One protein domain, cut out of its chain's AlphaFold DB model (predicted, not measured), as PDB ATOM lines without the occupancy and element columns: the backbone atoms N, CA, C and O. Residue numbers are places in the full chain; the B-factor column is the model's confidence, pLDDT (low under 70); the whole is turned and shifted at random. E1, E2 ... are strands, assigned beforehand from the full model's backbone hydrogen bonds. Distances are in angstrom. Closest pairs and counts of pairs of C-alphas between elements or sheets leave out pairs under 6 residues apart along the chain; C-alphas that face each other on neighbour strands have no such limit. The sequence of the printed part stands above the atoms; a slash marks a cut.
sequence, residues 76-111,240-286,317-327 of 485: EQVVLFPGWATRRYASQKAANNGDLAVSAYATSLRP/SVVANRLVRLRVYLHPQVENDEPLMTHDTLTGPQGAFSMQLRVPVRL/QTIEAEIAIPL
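What this domain is: This is residues 76 to 111, 240 to 286 and 317 to 327 of the 485 residues of the protein "C2H2-type domain-containing protein" of Exidia glandulosa HHB12029 (UniProt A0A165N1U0). This is a small sandwich of two three-stranded sheets, E1 E3 E6 and E5 E4 E8, face to face with their strands crossed at 50 degrees. At one end of the sheet E1 E3 E6, E3 and E6 bend away to E2 and E7, a two-stranded ribbon; in the long link of residues 81 to 96, residues 85 to 86 pair antiparallel with residues 99 to 100 of E2, and the link folds back round Gln 92 at that end of the domain. The printed part has 94 residues, no named helix and eight strands, E1 to E8 along the chain; the class is all strand. The sheet E1 E3 E6 is antiparallel, E5 E4 E8 is mixed and E2 E7 is antiparallel. The whole is elongated, 47 by 30 by 20 A, and only just compact, close to loose, with a radius of gyration of the C-alphas of 14.5 A.

Where its parts are: Find C-alpha 76 at (-55.338, -113.024, 10.014); from there E1 runs through residues 76 to 80, 13.5 A. After a long link come E2, residues 97 to 100, and E3, residues 103 to 109, 19.5 A. Past the first cut, E4 begins at C-alpha 246 at (-62.135, -118.786, 16.807) and runs to residue 254, 24.9 A. E5 holds residues 264 to 269, 16.8 A, E6 residues 275 to 277, and E7 residues 280 to 283. Past the second cut, E8 holds residues 318 to 326, 25.5 A, ending at C-alpha 326 at (-49.873, -102.210, 32.025).

How they stand to each other: Begin at E1, an edge strand antiparallel to E3, and find N 77 and O 107 2.8 A apart. On E3's next pair, antiparallel E6, N 104 and O 276 are 3.0 A apart. In the strongly twisted second sheet, E4 is the inner strand. It is antiparallel to E5, its hairpin partner, with N 249 and O 266 2.9 A apart, and parallel to E8, with N 250 and O 321 2.9 A apart. Between these two sheets, the closest C-alphas of E1 and E8 are those of Val 78 and Ala 321, 6.2 A apart. E2 runs on into E3 at 49 degrees, and E6 into E7 at 47 degrees. E2 and E7 are antiparallel, with N 100 and O 280 2.8 A apart. E2 is apart from E4, E5, E6 and E8.

The domain as a whole: Look for the two C-alphas farthest apart, those of Gln 92 and Pro 111, 50.9 A. Residues 112 to 239 are not printed, with 11.6 A between C-alphas 111 and 240; residues 287 to 316 are not printed, with 35.0 A between C-alphas 286 and 317. Mean pLDDT of the printed part is 71.1; 36 residues are under 70, among them residues 82 to 99.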
ATOM      1  N   GLU A  76     -54.210-113.240   9.110       83.75
ATOM      2  CA  GLU A  76     -55.338-113.024  10.014       83.75
ATOM      3  C   GLU A  76     -54.842-112.225  11.229       83.75
ATOM      4  O   GLU A  76     -53.931-112.642  11.939       83.75
ATOM      5  N   GLN A  77     -55.411-111.038  11.443       80.12
ATOM      6  CA  GLN A  77     -55.045-110.134  12.529       80.12
ATOM      7  C   GLN A  77     -56.296-109.571  13.208       80.12
ATOM      8  O   GLN A  77     -57.212-109.052  12.561       80.12
ATOM      9  N   VAL A  78     -56.292-109.631  14.539       83.69
ATOM     10  CA  VAL A  78     -57.254-108.944  15.404       83.69
ATOM     11  C   VAL A  78     -56.761-107.529  15.688       83.69
ATOM     12  O   VAL A  78     -55.583-107.321  15.979       83.69
ATOM     13  N   VAL A  79     -57.666-106.554  15.650       82.19
ATOM     14  CA  VAL A  79     -57.407-105.180  16.086       82.19
ATOM     15  C   VAL A  79     -58.346-104.828  17.236       82.19
ATOM     16  O   VAL A  79     -59.568-104.911  17.117       82.19
ATOM     17  N   LEU A  80     -57.753-104.436  18.363       79.44
ATOM     18  CA  LEU A  80     -58.435-104.075  19.608       79.44
ATOM     19  C   LEU A  80     -58.822-102.585  19.578       79.44
ATOM     20  O   LEU A  80     -57.991-101.738  19.242       79.44
ATOM     21  N   PHE A  81     -60.055-102.237  19.955       74.06
ATOM     22  CA  PHE A  81     -60.476-100.832  20.044       74.06
ATOM     23  C   PHE A  81     -59.923-100.165  21.318       74.06
ATOM     24  O   PHE A  81     -60.039-100.748  22.397       74.06
ATOM     25  N   PRO A  82     -59.358 -98.940  21.256       54.19
ATOM     26  CA  PRO A  82     -58.826 -98.250  22.433       54.19
ATOM     27  C   PRO A  82     -59.925 -97.918  23.460       54.19
ATOM     28  O   PRO A  82     -61.036 -97.549  23.093       54.19
ATOM     29  N   GLY A  83     -59.599 -98.018  24.756       57.25
ATOM     30  CA  GLY A  83     -60.542 -97.792  25.871       57.25
ATOM     31  C   GLY A  83     -61.087 -99.064  26.546       57.25
ATOM     32  O   GLY A  83     -61.910 -98.973  27.452       57.25
ATOM     33  N   TRP A  84     -60.594-100.239  26.149       62.75
ATOM     34  CA  TRP A  84     -61.031-101.594  26.534       62.75
ATOM     35  C   TRP A  84     -60.875-102.007  28.019       62.75
ATOM     36  O   TRP A  84     -61.102-103.165  28.370       62.75
ATOM     37  N   ALA A  85     -60.509-101.098  28.927       53.53
ATOM     38  CA  ALA A  85     -60.291-101.404  30.344       53.53
ATOM     39  C   ALA A  85     -60.842-100.294  31.252       53.53
ATOM     40  O   ALA A  85     -60.398 -99.149  31.176       53.53
ATOM     41  N   THR A  86     -61.769-100.628  32.161       53.53
ATOM     42  CA  THR A  86     -62.267 -99.673  33.169       53.53
ATOM     43  C   THR A  86     -62.200-100.282  34.567       53.53
ATOM     44  O   THR A  86     -62.910-101.230  34.897       53.53
ATOM     45  N   ARG A  87     -61.335 -99.737  35.435       52.97
ATOM     46  CA  ARG A  87     -61.187-100.225  36.816       52.97
ATOM     47  C   ARG A  87     -62.408 -99.845  37.658       52.97
ATOM     48  O   ARG A  87     -62.415 -98.826  38.349       52.97
ATOM     49  N   ARG A  88     -63.444-100.682  37.621       47.94
ATOM     50  CA  ARG A  88     -64.618-100.565  38.491       47.94
ATOM     51  C   ARG A  88     -64.236-100.981  39.911       47.94
ATOM     52  O   ARG A  88     -64.103-102.161  40.213       47.94
ATOM     53  N   TYR A  89     -64.059-100.002  40.797       44.25
ATOM     54  CA  TYR A  89     -63.803-100.243  42.220       44.25
ATOM     55  C   TYR A  89     -65.061-100.796  42.910       44.25
ATOM     56  O   TYR A  89     -65.837-100.056  43.515       44.25
ATOM     57  N   ALA A  90     -65.269-102.110  42.825       44.62
ATOM     58  CA  ALA A  90     -66.287-102.797  43.607       44.62
ATOM     59  C   ALA A  90     -65.991-102.634  45.114       44.62
ATOM     60  O   ALA A  90     -64.872-102.872  45.572       44.62
ATOM     61  N   SER A  91     -67.003-102.186  45.866       43.19
ATOM     62  CA  SER A  91     -66.897-101.654  47.234       43.19
ATOM     63  C   SER A  91     -65.956-102.436  48.164       43.19
ATOM     64  O   SER A  91     -66.288-103.545  48.576       43.19
ATOM     65  N   GLN A  92     -64.813-101.810  48.487       49.34
ATOM     66  CA  GLN A  92     -63.796-102.028  49.544       49.34
ATOM     67  C   GLN A  92     -63.286-103.455  49.876       49.34
ATOM     68  O   GLN A  92     -62.121-103.597  50.230       49.34
ATOM     69  N   LYS A  93     -64.091-104.515  49.739       49.09
ATOM     70  CA  LYS A  93     -63.718-105.934  49.902       49.09
ATOM     71  C   LYS A  93     -63.282-106.623  48.599       49.09
ATOM     72  O   LYS A  93     -62.800-107.747  48.653       49.09
ATOM     73  N   ALA A  94     -63.449-105.981  47.439       48.91
ATOM     74  CA  ALA A  94     -63.210-106.577  46.117       48.91
ATOM     75  C   ALA A  94     -62.051-105.911  45.338       48.91
ATOM     76  O   ALA A  94     -62.062-105.863  44.111       48.91
ATOM     77  N   ALA A  95     -61.038-105.399  46.046       52.22
ATOM     78  CA  ALA A  95     -59.978-104.539  45.498       52.22
ATOM     79  C   ALA A  95     -59.054-105.179  44.430       52.22
ATOM     80  O   ALA A  95     -58.306-104.452  43.768       52.22
ATOM     81  N   ASN A  96     -59.113-106.507  44.264       57.31
ATOM     82  CA  ASN A  96     -58.143-107.315  43.510       57.31
ATOM     83  C   ASN A  96     -58.637-107.761  42.118       57.31
ATOM     84  O   ASN A  96     -57.912-108.459  41.418       57.31
ATOM     85  N   ASN A  97     -59.856-107.396  41.710       59.22
ATOM     86  CA  ASN A  97     -60.416-107.770  40.407       59.22
ATOM     87  C   ASN A  97     -60.579-106.529  39.518       59.22
ATOM     88  O   ASN A  97     -61.049-105.491  39.984       59.22
ATOM     89  N   GLY A  98     -60.220-106.648  38.239       64.19
ATOM     90  CA  GLY A  98     -60.525-105.659  37.204       64.19
ATOM     91  C   GLY A  98     -61.570-106.197  36.229       64.19
ATOM     92  O   GLY A  98     -61.460-107.339  35.787       64.19
ATOM     93  N   ASP A  99     -62.560-105.377  35.877       69.44
ATOM     94  CA  ASP A  99     -63.473-105.670  34.768       69.44
ATOM     95  C   ASP A  99     -62.840-105.143  33.459       69.44
ATOM     96  O   ASP A  99     -62.512-103.957  33.336       69.44
ATOM     97  N   LEU A 100     -62.641-106.032  32.486       73.75
ATOM     98  CA  LEU A 100     -61.958-105.772  31.219       73.75
ATOM     99  C   LEU A 100     -62.944-105.906  30.051       73.75
ATOM    100  O   LEU A 100     -63.428-106.997  29.766       73.75
ATOM    101  N   ALA A 101     -63.248-104.800  29.378       76.31
ATOM    102  CA  ALA A 101     -64.251-104.724  28.318       76.31
ATOM    103  C   ALA A 101     -63.585-104.788  26.935       76.31
ATOM    104  O   ALA A 101     -63.458-103.776  26.241       76.31
ATOM    105  N   VAL A 102     -63.122-105.978  26.547       80.12
ATOM    106  CA  VAL A 102     -62.453-106.181  25.255       80.12
ATOM    107  C   VAL A 102     -63.476-106.085  24.129       80.12
ATOM    108  O   VAL A 102     -64.395-106.895  24.045       80.12
ATOM    109  N   SER A 103     -63.279-105.117  23.237       83.19
ATOM    110  CA  SER A 103     -63.987-105.002  21.960       83.19
ATOM    111  C   SER A 103     -62.962-104.962  20.836       83.19
ATOM    112  O   SER A 103     -61.965-104.242  20.938       83.19
ATOM    113  N   ALA A 104     -63.199-105.711  19.762       83.81
ATOM    114  CA  ALA A 104     -62.234-105.876  18.682       83.81
ATOM    115  C   ALA A 104     -62.901-106.233  17.347       83.81
ATOM    116  O   ALA A 104     -64.096-106.535  17.291       83.81
ATOM    117  N   TYR A 105     -62.104-106.240  16.280       84.31
ATOM    118  CA  TYR A 105     -62.474-106.806  14.984       84.31
ATOM    119  C   TYR A 105     -61.374-107.725  14.445       84.31
ATOM    120  O   TYR A 105     -60.187-107.427  14.581       84.31
ATOM    121  N   ALA A 106     -61.769-108.844  13.836       84.44
ATOM    122  CA  ALA A 106     -60.881-109.766  13.137       84.44
ATOM    123  C   ALA A 106     -60.895-109.501  11.624       84.44
ATOM    124  O   ALA A 106     -61.955-109.412  10.996       84.44
ATOM    125  N   THR A 107     -59.705-109.390  11.039       84.25
ATOM    126  CA  THR A 107     -59.503-109.052   9.624       84.25
ATOM    127  C   THR A 107     -58.362-109.854   9.010       84.25
ATOM    128  O   THR A 107     -57.310-109.989   9.624       84.25
ATOM    129  N   SER A 108     -58.534-110.341   7.780       83.19
ATOM    130  CA  SER A 108     -57.490-111.038   7.022       83.19
ATOM    131  C   SER A 108     -56.890-110.097   5.981       83.19
ATOM    132  O   SER A 108     -57.579-109.595   5.084       83.19
ATOM    133  N   LEU A 109     -55.591-109.840   6.109       77.06
ATOM    134  CA  LEU A 109     -54.827-109.001   5.197       77.06
ATOM    135  C   LEU A 109     -54.132-109.871   4.144       77.06
ATOM    136  O   LEU A 109     -53.103-110.489   4.417       77.06
ATOM    137  N   ARG A 110     -54.660-109.891   2.913       78.81
ATOM    138  CA  ARG A 110     -53.958-110.528   1.787       78.81
ATOM    139  C   ARG A 110     -52.601-109.831   1.571       78.81
ATOM    140  O   ARG A 110     -52.579-108.597   1.528       78.81
ATOM    141  N   PRO A 111     -51.483-110.570   1.427       68.00
ATOM    142  CA  PRO A 111     -50.178-109.965   1.171       68.00
ATOM    143  C   PRO A 111     -50.192-109.179  -0.153       68.00
ATOM    144  O   PRO A 111     -50.952-109.524  -1.066       68.00
ATOM    145  N   SER A 240     -60.054-108.258   4.417       82.06
ATOM    146  CA  SER A 240     -61.298-109.026   4.421       82.06
ATOM    147  C   SER A 240     -61.821-109.133   5.847       82.06
ATOM    148  O   SER A 240     -61.050-109.428   6.760       82.06
ATOM    149  N   VAL A 241     -63.133-108.977   6.024       83.12
ATOM    150  CA  VAL A 241     -63.817-109.426   7.241       83.12
ATOM    151  C   VAL A 241     -63.552-110.919   7.424       83.12
ATOM    152  O   VAL A 241     -63.602-111.678   6.451       83.12
ATOM    153  N   VAL A 242     -63.273-111.330   8.660       83.69
ATOM    154  CA  VAL A 242     -63.137-112.739   9.038       83.69
ATOM    155  C   VAL A 242     -64.306-113.096   9.945       83.69
ATOM    156  O   VAL A 242     -64.365-112.646  11.084       83.69
ATOM    157  N   ALA A 243     -65.264-113.853   9.416       83.94
ATOM    158  CA  ALA A 243     -66.483-114.246  10.119       83.94
ATOM    159  C   ALA A 243     -66.371-115.663  10.704       83.94
ATOM    160  O   ALA A 243     -65.727-116.532  10.117       83.94
ATOM    161  N   ASN A 244     -67.049-115.904  11.829       82.50
ATOM    162  CA  ASN A 244     -67.171-117.204  12.505       82.50
ATOM    163  C   ASN A 244     -65.840-117.946  12.807       82.50
ATOM    164  O   ASN A 244     -65.838-119.166  12.970       82.50
ATOM    165  N   ARG A 245     -64.709-117.234  12.913       82.81
ATOM    166  CA  ARG A 245     -63.419-117.775  13.376       82.81
ATOM    167  C   ARG A 245     -63.336-117.802  14.898       82.81
ATOM    168  O   ARG A 245     -63.881-116.928  15.570       82.81
ATOM    169  N   LEU A 246     -62.586-118.772  15.418       84.94
ATOM    170  CA  LEU A 246     -62.135-118.786  16.807       84.94
ATOM    171  C   LEU A 246     -60.943-117.835  16.966       84.94
ATOM    172  O   LEU A 246     -59.929-117.972  16.282       84.94
ATOM    173  N   VAL A 247     -61.076-116.887  17.888       85.19
ATOM    174  CA  VAL A 247     -60.034-115.959  18.324       85.19
ATOM    175  C   VAL A 247     -59.641-116.311  19.753       85.19
ATOM    176  O   VAL A 247     -60.475-116.247  20.660       85.19
ATOM    177  N   ARG A 248     -58.365-116.645  19.946       87.44
ATOM    178  CA  ARG A 248     -57.740-116.925  21.237       87.44
ATOM    179  C   ARG A 248     -57.075-115.665  21.772       87.44
ATOM    180  O   ARG A 248     -56.036-115.239  21.268       87.44
ATOM    181  N   LEU A 249     -57.667-115.073  22.803       85.31
ATOM    182  CA  LEU A 249     -57.090-113.935  23.509       85.31
ATOM    183  C   LEU A 249     -56.157-114.420  24.618       85.31
ATOM    184  O   LEU A 249     -56.608-115.110  25.532       85.31
ATOM    185  N   ARG A 250     -54.888-114.010  24.580       84.50
ATOM    186  CA  ARG A 250     -53.942-114.159  25.697       84.50
ATOM    187  C   ARG A 250     -53.753-112.818  26.394       84.50
ATOM    188  O   ARG A 250     -53.330-111.845  25.776       84.50
ATOM    189  N   VAL A 251     -54.078-112.755  27.681       82.56
ATOM    190  CA  VAL A 251     -53.947-111.556  28.512       82.56
ATOM    191  C   VAL A 251     -52.677-111.661  29.349       82.56
ATOM    192  O   VAL A 251     -52.552-112.575  30.159       82.56
ATOM    193  N   TYR A 252     -51.769-110.701  29.197       78.69
ATOM    194  CA  TYR A 252     -50.505-110.622  29.932       78.69
ATOM    195  C   TYR A 252     -50.461-109.379  30.825       78.69
ATOM    196  O   TYR A 252     -51.213-108.419  30.631       78.69
ATOM    197  N   LEU A 253     -49.542-109.371  31.789       75.31
ATOM    198  CA  LEU A 253     -49.142-108.158  32.499       75.31
ATOM    199  C   LEU A 253     -47.950-107.517  31.776       75.31
ATOM    200  O   LEU A 253     -47.135-108.215  31.186       75.31
ATOM    201  N   HIS A 254     -47.864-106.189  31.804       71.38
ATOM    202  CA  HIS A 254     -46.769-105.428  31.204       71.38
ATOM    203  C   HIS A 254     -46.040-104.573  32.262       71.38
ATOM    204  O   HIS A 254     -46.724-103.900  33.044       71.38
ATOM    205  N   PRO A 255     -44.691-104.530  32.284       58.25
ATOM    206  CA  PRO A 255     -43.768-105.214  31.367       58.25
ATOM    207  C   PRO A 255     -43.838-106.741  31.498       58.25
ATOM    208  O   PRO A 255     -43.945-107.247  32.612       58.25
ATOM    209  N   GLN A 256     -43.815-107.439  30.359       57.69
ATOM    210  CA  GLN A 256     -43.659-108.894  30.321       57.69
ATOM    211  C   GLN A 256     -42.217-109.230  30.696       57.69
ATOM    212  O   GLN A 256     -41.285-108.578  30.217       57.69
ATOM    213  N   VAL A 257     -42.040-110.255  31.517       56.09
ATOM    214  CA  VAL A 257     -40.779-110.985  31.634       56.09
ATOM    215  C   VAL A 257     -40.753-112.039  30.523       56.09
ATOM    216  O   VAL A 257     -41.795-112.575  30.135       56.09
ATOM    217  N   GLU A 258     -39.576-112.338  29.972       48.38
ATOM    218  CA  GLU A 258     -39.449-113.418  28.991       48.38
ATOM    219  C   GLU A 258     -39.941-114.743  29.598       48.38
ATOM    220  O   GLU A 258     -39.428-115.193  30.623       48.38
ATOM    221  N   ASN A 259     -40.897-115.383  28.913       54.91
ATOM    222  CA  ASN A 259     -41.590-116.621  29.305       54.91
ATOM    223  C   ASN A 259     -42.694-116.494  30.386       54.91
ATOM    224  O   ASN A 259     -43.063-117.503  30.986       54.91
ATOM    225  N   ASP A 260     -43.276-115.306  30.610       65.81
ATOM    226  CA  ASP A 260     -44.494-115.161  31.434       65.81
ATOM    227  C   ASP A 260     -45.700-115.953  30.867       65.81
ATOM    228  O   ASP A 260     -46.132-115.738  29.730       65.81
ATOM    229  N   GLU A 261     -46.314-116.813  31.690       72.31
ATOM    230  CA  GLU A 261     -47.597-117.469  31.381       72.31
ATOM    231  C   GLU A 261     -48.735-116.421  31.296       72.31
ATOM    232  O   GLU A 261     -48.816-115.531  32.152       72.31
ATOM    233  N   PRO A 262     -49.651-116.491  30.305       74.19
ATOM    234  CA  PRO A 262     -50.760-115.546  30.209       74.19
ATOM    235  C   PRO A 262     -51.689-115.629  31.430       74.19
ATOM    236  O   PRO A 262     -52.324-116.649  31.688       74.19
ATOM    237  N   LEU A 263     -51.853-114.496  32.125       74.31
ATOM    238  CA  LEU A 263     -52.731-114.305  33.290       74.31
ATOM    239  C   LEU A 263     -54.178-114.774  33.045       74.31
ATOM    240  O   LEU A 263     -54.886-115.136  33.988       74.31
ATOM    241  N   MET A 264     -54.630-114.732  31.791       74.81
ATOM    242  CA  MET A 264     -55.866-115.365  31.338       74.81
ATOM    243  C   MET A 264     -55.770-115.687  29.843       74.81
ATOM    244  O   MET A 264     -55.433-114.810  29.052       74.81
ATOM    245  N   THR A 265     -56.134-116.909  29.449       83.62
ATOM    246  CA  THR A 265     -56.458-117.239  28.050       83.62
ATOM    247  C   THR A 265     -57.975-117.349  27.903       83.62
ATOM    248  O   THR A 265     -58.639-117.879  28.797       83.62
ATOM    249  N   HIS A 266     -58.542-116.831  26.812       82.44
ATOM    250  CA  HIS A 266     -59.978-116.897  26.546       82.44
ATOM    251  C   HIS A 266     -60.283-116.969  25.047       82.44
ATOM    252  O   HIS A 266     -59.882-116.088  24.285       82.44
ATOM    253  N   ASP A 267     -61.033-117.993  24.644       86.44
ATOM    254  CA  ASP A 267     -61.387-118.249  23.249       86.44
ATOM    255  C   ASP A 267     -62.810-117.754  22.955       86.44
ATOM    256  O   ASP A 267     -63.740-118.024  23.714       86.44
ATOM    257  N   THR A 268     -62.994-117.037  21.844       85.31
ATOM    258  CA  THR A 268     -64.299-116.495  21.419       85.31
ATOM    259  C   THR A 268     -64.514-116.598  19.917       85.31
ATOM    260  O   THR A 268     -63.559-116.673  19.149       85.31
ATOM    261  N   LEU A 269     -65.776-116.588  19.486       86.38
ATOM    262  CA  LEU A 269     -66.141-116.563  18.071       86.38
ATOM    263  C   LEU A 269     -66.350-115.126  17.580       86.38
ATOM    264  O   LEU A 269     -67.095-114.350  18.180       86.38
ATOM    265  N   THR A 270     -65.740-114.790  16.445       87.69
ATOM    266  CA  THR A 270     -66.014-113.549  15.707       87.69
ATOM    267  C   THR A 270     -67.437-113.577  15.143       87.69
ATOM    268  O   THR A 270     -67.824-114.578  14.536       87.69
ATOM    269  N   GLY A 271     -68.192-112.481  15.249       85.06
ATOM    270  CA  GLY A 271     -69.517-112.387  14.628       85.06
ATOM    271  C   GLY A 271     -69.480-112.407  13.086       85.06
ATOM    272  O   GLY A 271     -68.405-112.384  12.483       85.06
ATOM    273  N   PRO A 272     -70.645-112.359  12.410       80.56
ATOM    274  CA  PRO A 272     -70.726-112.371  10.942       80.56
ATOM    275  C   PRO A 272     -70.083-111.143  10.269       80.56
ATOM    276  O   PRO A 272     -69.816-111.169   9.074       80.56
ATOM    277  N   GLN A 273     -69.823-110.077  11.035       82.06
ATOM    278  CA  GLN A 273     -69.107-108.865  10.608       82.06
ATOM    279  C   GLN A 273     -67.655-108.818  11.134       82.06
ATOM    280  O   GLN A 273     -67.044-107.754  11.173       82.06
ATOM    281  N   GLY A 274     -67.110-109.937  11.631       81.12
ATOM    282  CA  GLY A 274     -65.760-110.047  12.209       81.12
ATOM    283  C   GLY A 274     -65.540-109.336  13.549       81.12
ATOM    284  O   GLY A 274     -64.556-109.598  14.238       81.12
ATOM    285  N   ALA A 275     -66.462-108.462  13.954       84.69
ATOM    286  CA  ALA A 275     -66.471-107.820  15.259       84.69
ATOM    287  C   ALA A 275     -66.842-108.795  16.391       84.69
ATOM    288  O   ALA A 275     -67.663-109.700  16.210       84.69
ATOM    289  N   PHE A 276     -66.280-108.559  17.576       83.56
ATOM    290  CA  PHE A 276     -66.684-109.197  18.830       83.56
ATOM    291  C   PHE A 276     -66.489-108.250  20.025       83.56
ATOM    292  O   PHE A 276     -65.692-107.310  19.977       83.56
ATOM    293  N   SER A 277     -67.235-108.490  21.105       82.31
ATOM    294  CA  SER A 277     -67.134-107.735  22.357       82.31
ATOM    295  C   SER A 277     -67.478-108.629  23.547       82.31
ATOM    296  O   SER A 277     -68.385-109.457  23.459       82.31
ATOM    297  N   MET A 278     -66.745-108.478  24.649       79.88
ATOM    298  CA  MET A 278     -66.853-109.310  25.849       79.88
ATOM    299  C   MET A 278     -66.485-108.530  27.116       79.88
ATOM    300  O   MET A 278     -65.864-107.468  27.054       79.88
ATOM    301  N   GLN A 279     -66.814-109.089  28.283       78.12
ATOM    302  CA  GLN A 279     -66.355-108.582  29.578       78.12
ATOM    303  C   GLN A 279     -65.647-109.693  30.360       78.12
ATOM    304  O   GLN A 279     -66.286-110.619  30.857       78.12
ATOM    305  N   LEU A 280     -64.321-109.594  30.471       74.94
ATOM    306  CA  LEU A 280     -63.477-110.526  31.219       74.94
ATOM    307  C   LEU A 280     -63.206-109.978  32.620       74.94
ATOM    308  O   LEU A 280     -62.873-108.805  32.784       74.94
ATOM    309  N   ARG A 281     -63.304-110.825  33.647       70.62
ATOM    310  CA  ARG A 281     -62.923-110.459  35.016       70.62
ATOM    311  C   ARG A 281     -61.493-110.909  35.288       70.62
ATOM    312  O   ARG A 281     -61.265-112.060  35.647       70.62
ATOM    313  N   VAL A 282     -60.547-109.988  35.148       70.88
ATOM    314  CA  VAL A 282     -59.118-110.261  35.332       70.88
ATOM    315  C   VAL A 282     -58.765-110.224  36.829       70.88
ATOM    316  O   VAL A 282     -58.993-109.196  37.483       70.88
ATOM    317  N   PRO A 283     -58.200-111.305  37.403       62.38
ATOM    318  CA  PRO A 283     -57.759-111.336  38.794       62.38
ATOM    319  C   PRO A 283     -56.389-110.654  38.929       62.38
ATOM    320  O   PRO A 283     -55.342-111.294  38.839       62.38
ATOM    321  N   VAL A 284     -56.384-109.342  39.173       59.75
ATOM    322  CA  VAL A 284     -55.166-108.542  39.374       59.75
ATOM    323  C   VAL A 284     -54.579-108.824  40.763       59.75
ATOM    324  O   VAL A 284     -54.714-108.045  41.711       59.75
ATOM    325  N   ARG A 285     -53.910-109.976  40.896       53.12
ATOM    326  CA  ARG A 285     -53.116-110.315  42.080       53.12
ATOM    327  C   ARG A 285     -51.909-109.383  42.163       53.12
ATOM    328  O   ARG A 285     -50.913-109.573  41.473       53.12
ATOM    329  N   LEU A 286     -51.982-108.396  43.051       41.88
ATOM    330  CA  LEU A 286     -50.809-107.643  43.490       41.88
ATOM    331  C   LEU A 286     -49.846-108.607  44.194       41.88
ATOM    332  O   LEU A 286     -50.061-108.946  45.357       41.88
ATOM    333  N   GLN A 317     -56.575-123.336  12.832       56.09
ATOM    334  CA  GLN A 317     -57.719-122.462  12.534       56.09
ATOM    335  C   GLN A 317     -58.068-121.460  13.656       56.09
ATOM    336  O   GLN A 317     -59.132-120.839  13.605       56.09
ATOM    337  N   THR A 318     -57.202-121.289  14.662       63.94
ATOM    338  CA  THR A 318     -57.386-120.307  15.747       63.94
ATOM    339  C   THR A 318     -56.506-119.076  15.547       63.94
ATOM    340  O   THR A 318     -55.288-119.202  15.452       63.94
ATOM    341  N   ILE A 319     -57.106-117.884  15.544       72.75
ATOM    342  CA  ILE A 319     -56.379-116.610  15.456       72.75
ATOM    343  C   ILE A 319     -55.924-116.217  16.860       72.75
ATOM    344  O   ILE A 319     -56.761-115.977  17.730       72.75
ATOM    345  N   GLU A 320     -54.620-116.122  17.093       75.88
ATOM    346  CA  GLU A 320     -54.091-115.686  18.389       75.88
ATOM    347  C   GLU A 320     -53.978-114.156  18.451       75.88
ATOM    348  O   GLU A 320     -53.588-113.505  17.480       75.88
ATOM    349  N   ALA A 321     -54.335-113.566  19.592       71.12
ATOM    350  CA  ALA A 321     -54.217-112.131  19.822       71.12
ATOM    351  C   ALA A 321     -53.815-111.827  21.268       71.12
ATOM    352  O   ALA A 321     -54.367-112.382  22.220       71.12
ATOM    353  N   GLU A 322     -52.856-110.919  21.428       75.75
ATOM    354  CA  GLU A 322     -52.207-110.656  22.711       75.75
ATOM    355  C   GLU A 322     -52.644-109.316  23.308       75.75
ATOM    356  O   GLU A 322     -52.764-108.301  22.618       75.75
ATOM    357  N   ILE A 323     -52.913-109.323  24.612       69.75
ATOM    358  CA  ILE A 323     -53.507-108.215  25.358       69.75
ATOM    359  C   ILE A 323     -52.612-107.892  26.557       69.75
ATOM    360  O   ILE A 323     -52.741-108.476  27.632       69.75
ATOM    361  N   ALA A 324     -51.700-106.942  26.371       68.50
ATOM    362  CA  ALA A 324     -50.796-106.467  27.413       68.50
ATOM    363  C   ALA A 324     -51.492-105.443  28.335       68.50
ATOM    364  O   ALA A 324     -51.794-104.321  27.921       68.50
ATOM    365  N   ILE A 325     -51.740-105.808  29.597       63.69
ATOM    366  CA  ILE A 325     -52.274-104.900  30.623       63.69
ATOM    367  C   ILE A 325     -51.103-104.229  31.359       63.69
ATOM    368  O   ILE A 325     -50.372-104.920  32.071       63.69
ATOM    369  N   PRO A 326     -50.921-102.895  31.275       58.44
ATOM    370  CA  PRO A 326     -49.873-102.210  32.025       58.44
ATOM    371  C   PRO A 326     -50.108-102.341  33.531       58.44
ATOM    372  O   PRO A 326     -51.155-101.942  34.058       58.44
ATOM    373  N   LEU A 327     -49.112-102.872  34.243       50.78
ATOM    374  CA  LEU A 327     -49.134-102.961  35.693       50.78
ATOM    375  C   LEU A 327     -49.134-101.541  36.269       50.78
ATOM    376  O   LEU A 327     -48.116-100.849  36.292       50.78
TER     377      LEU A 327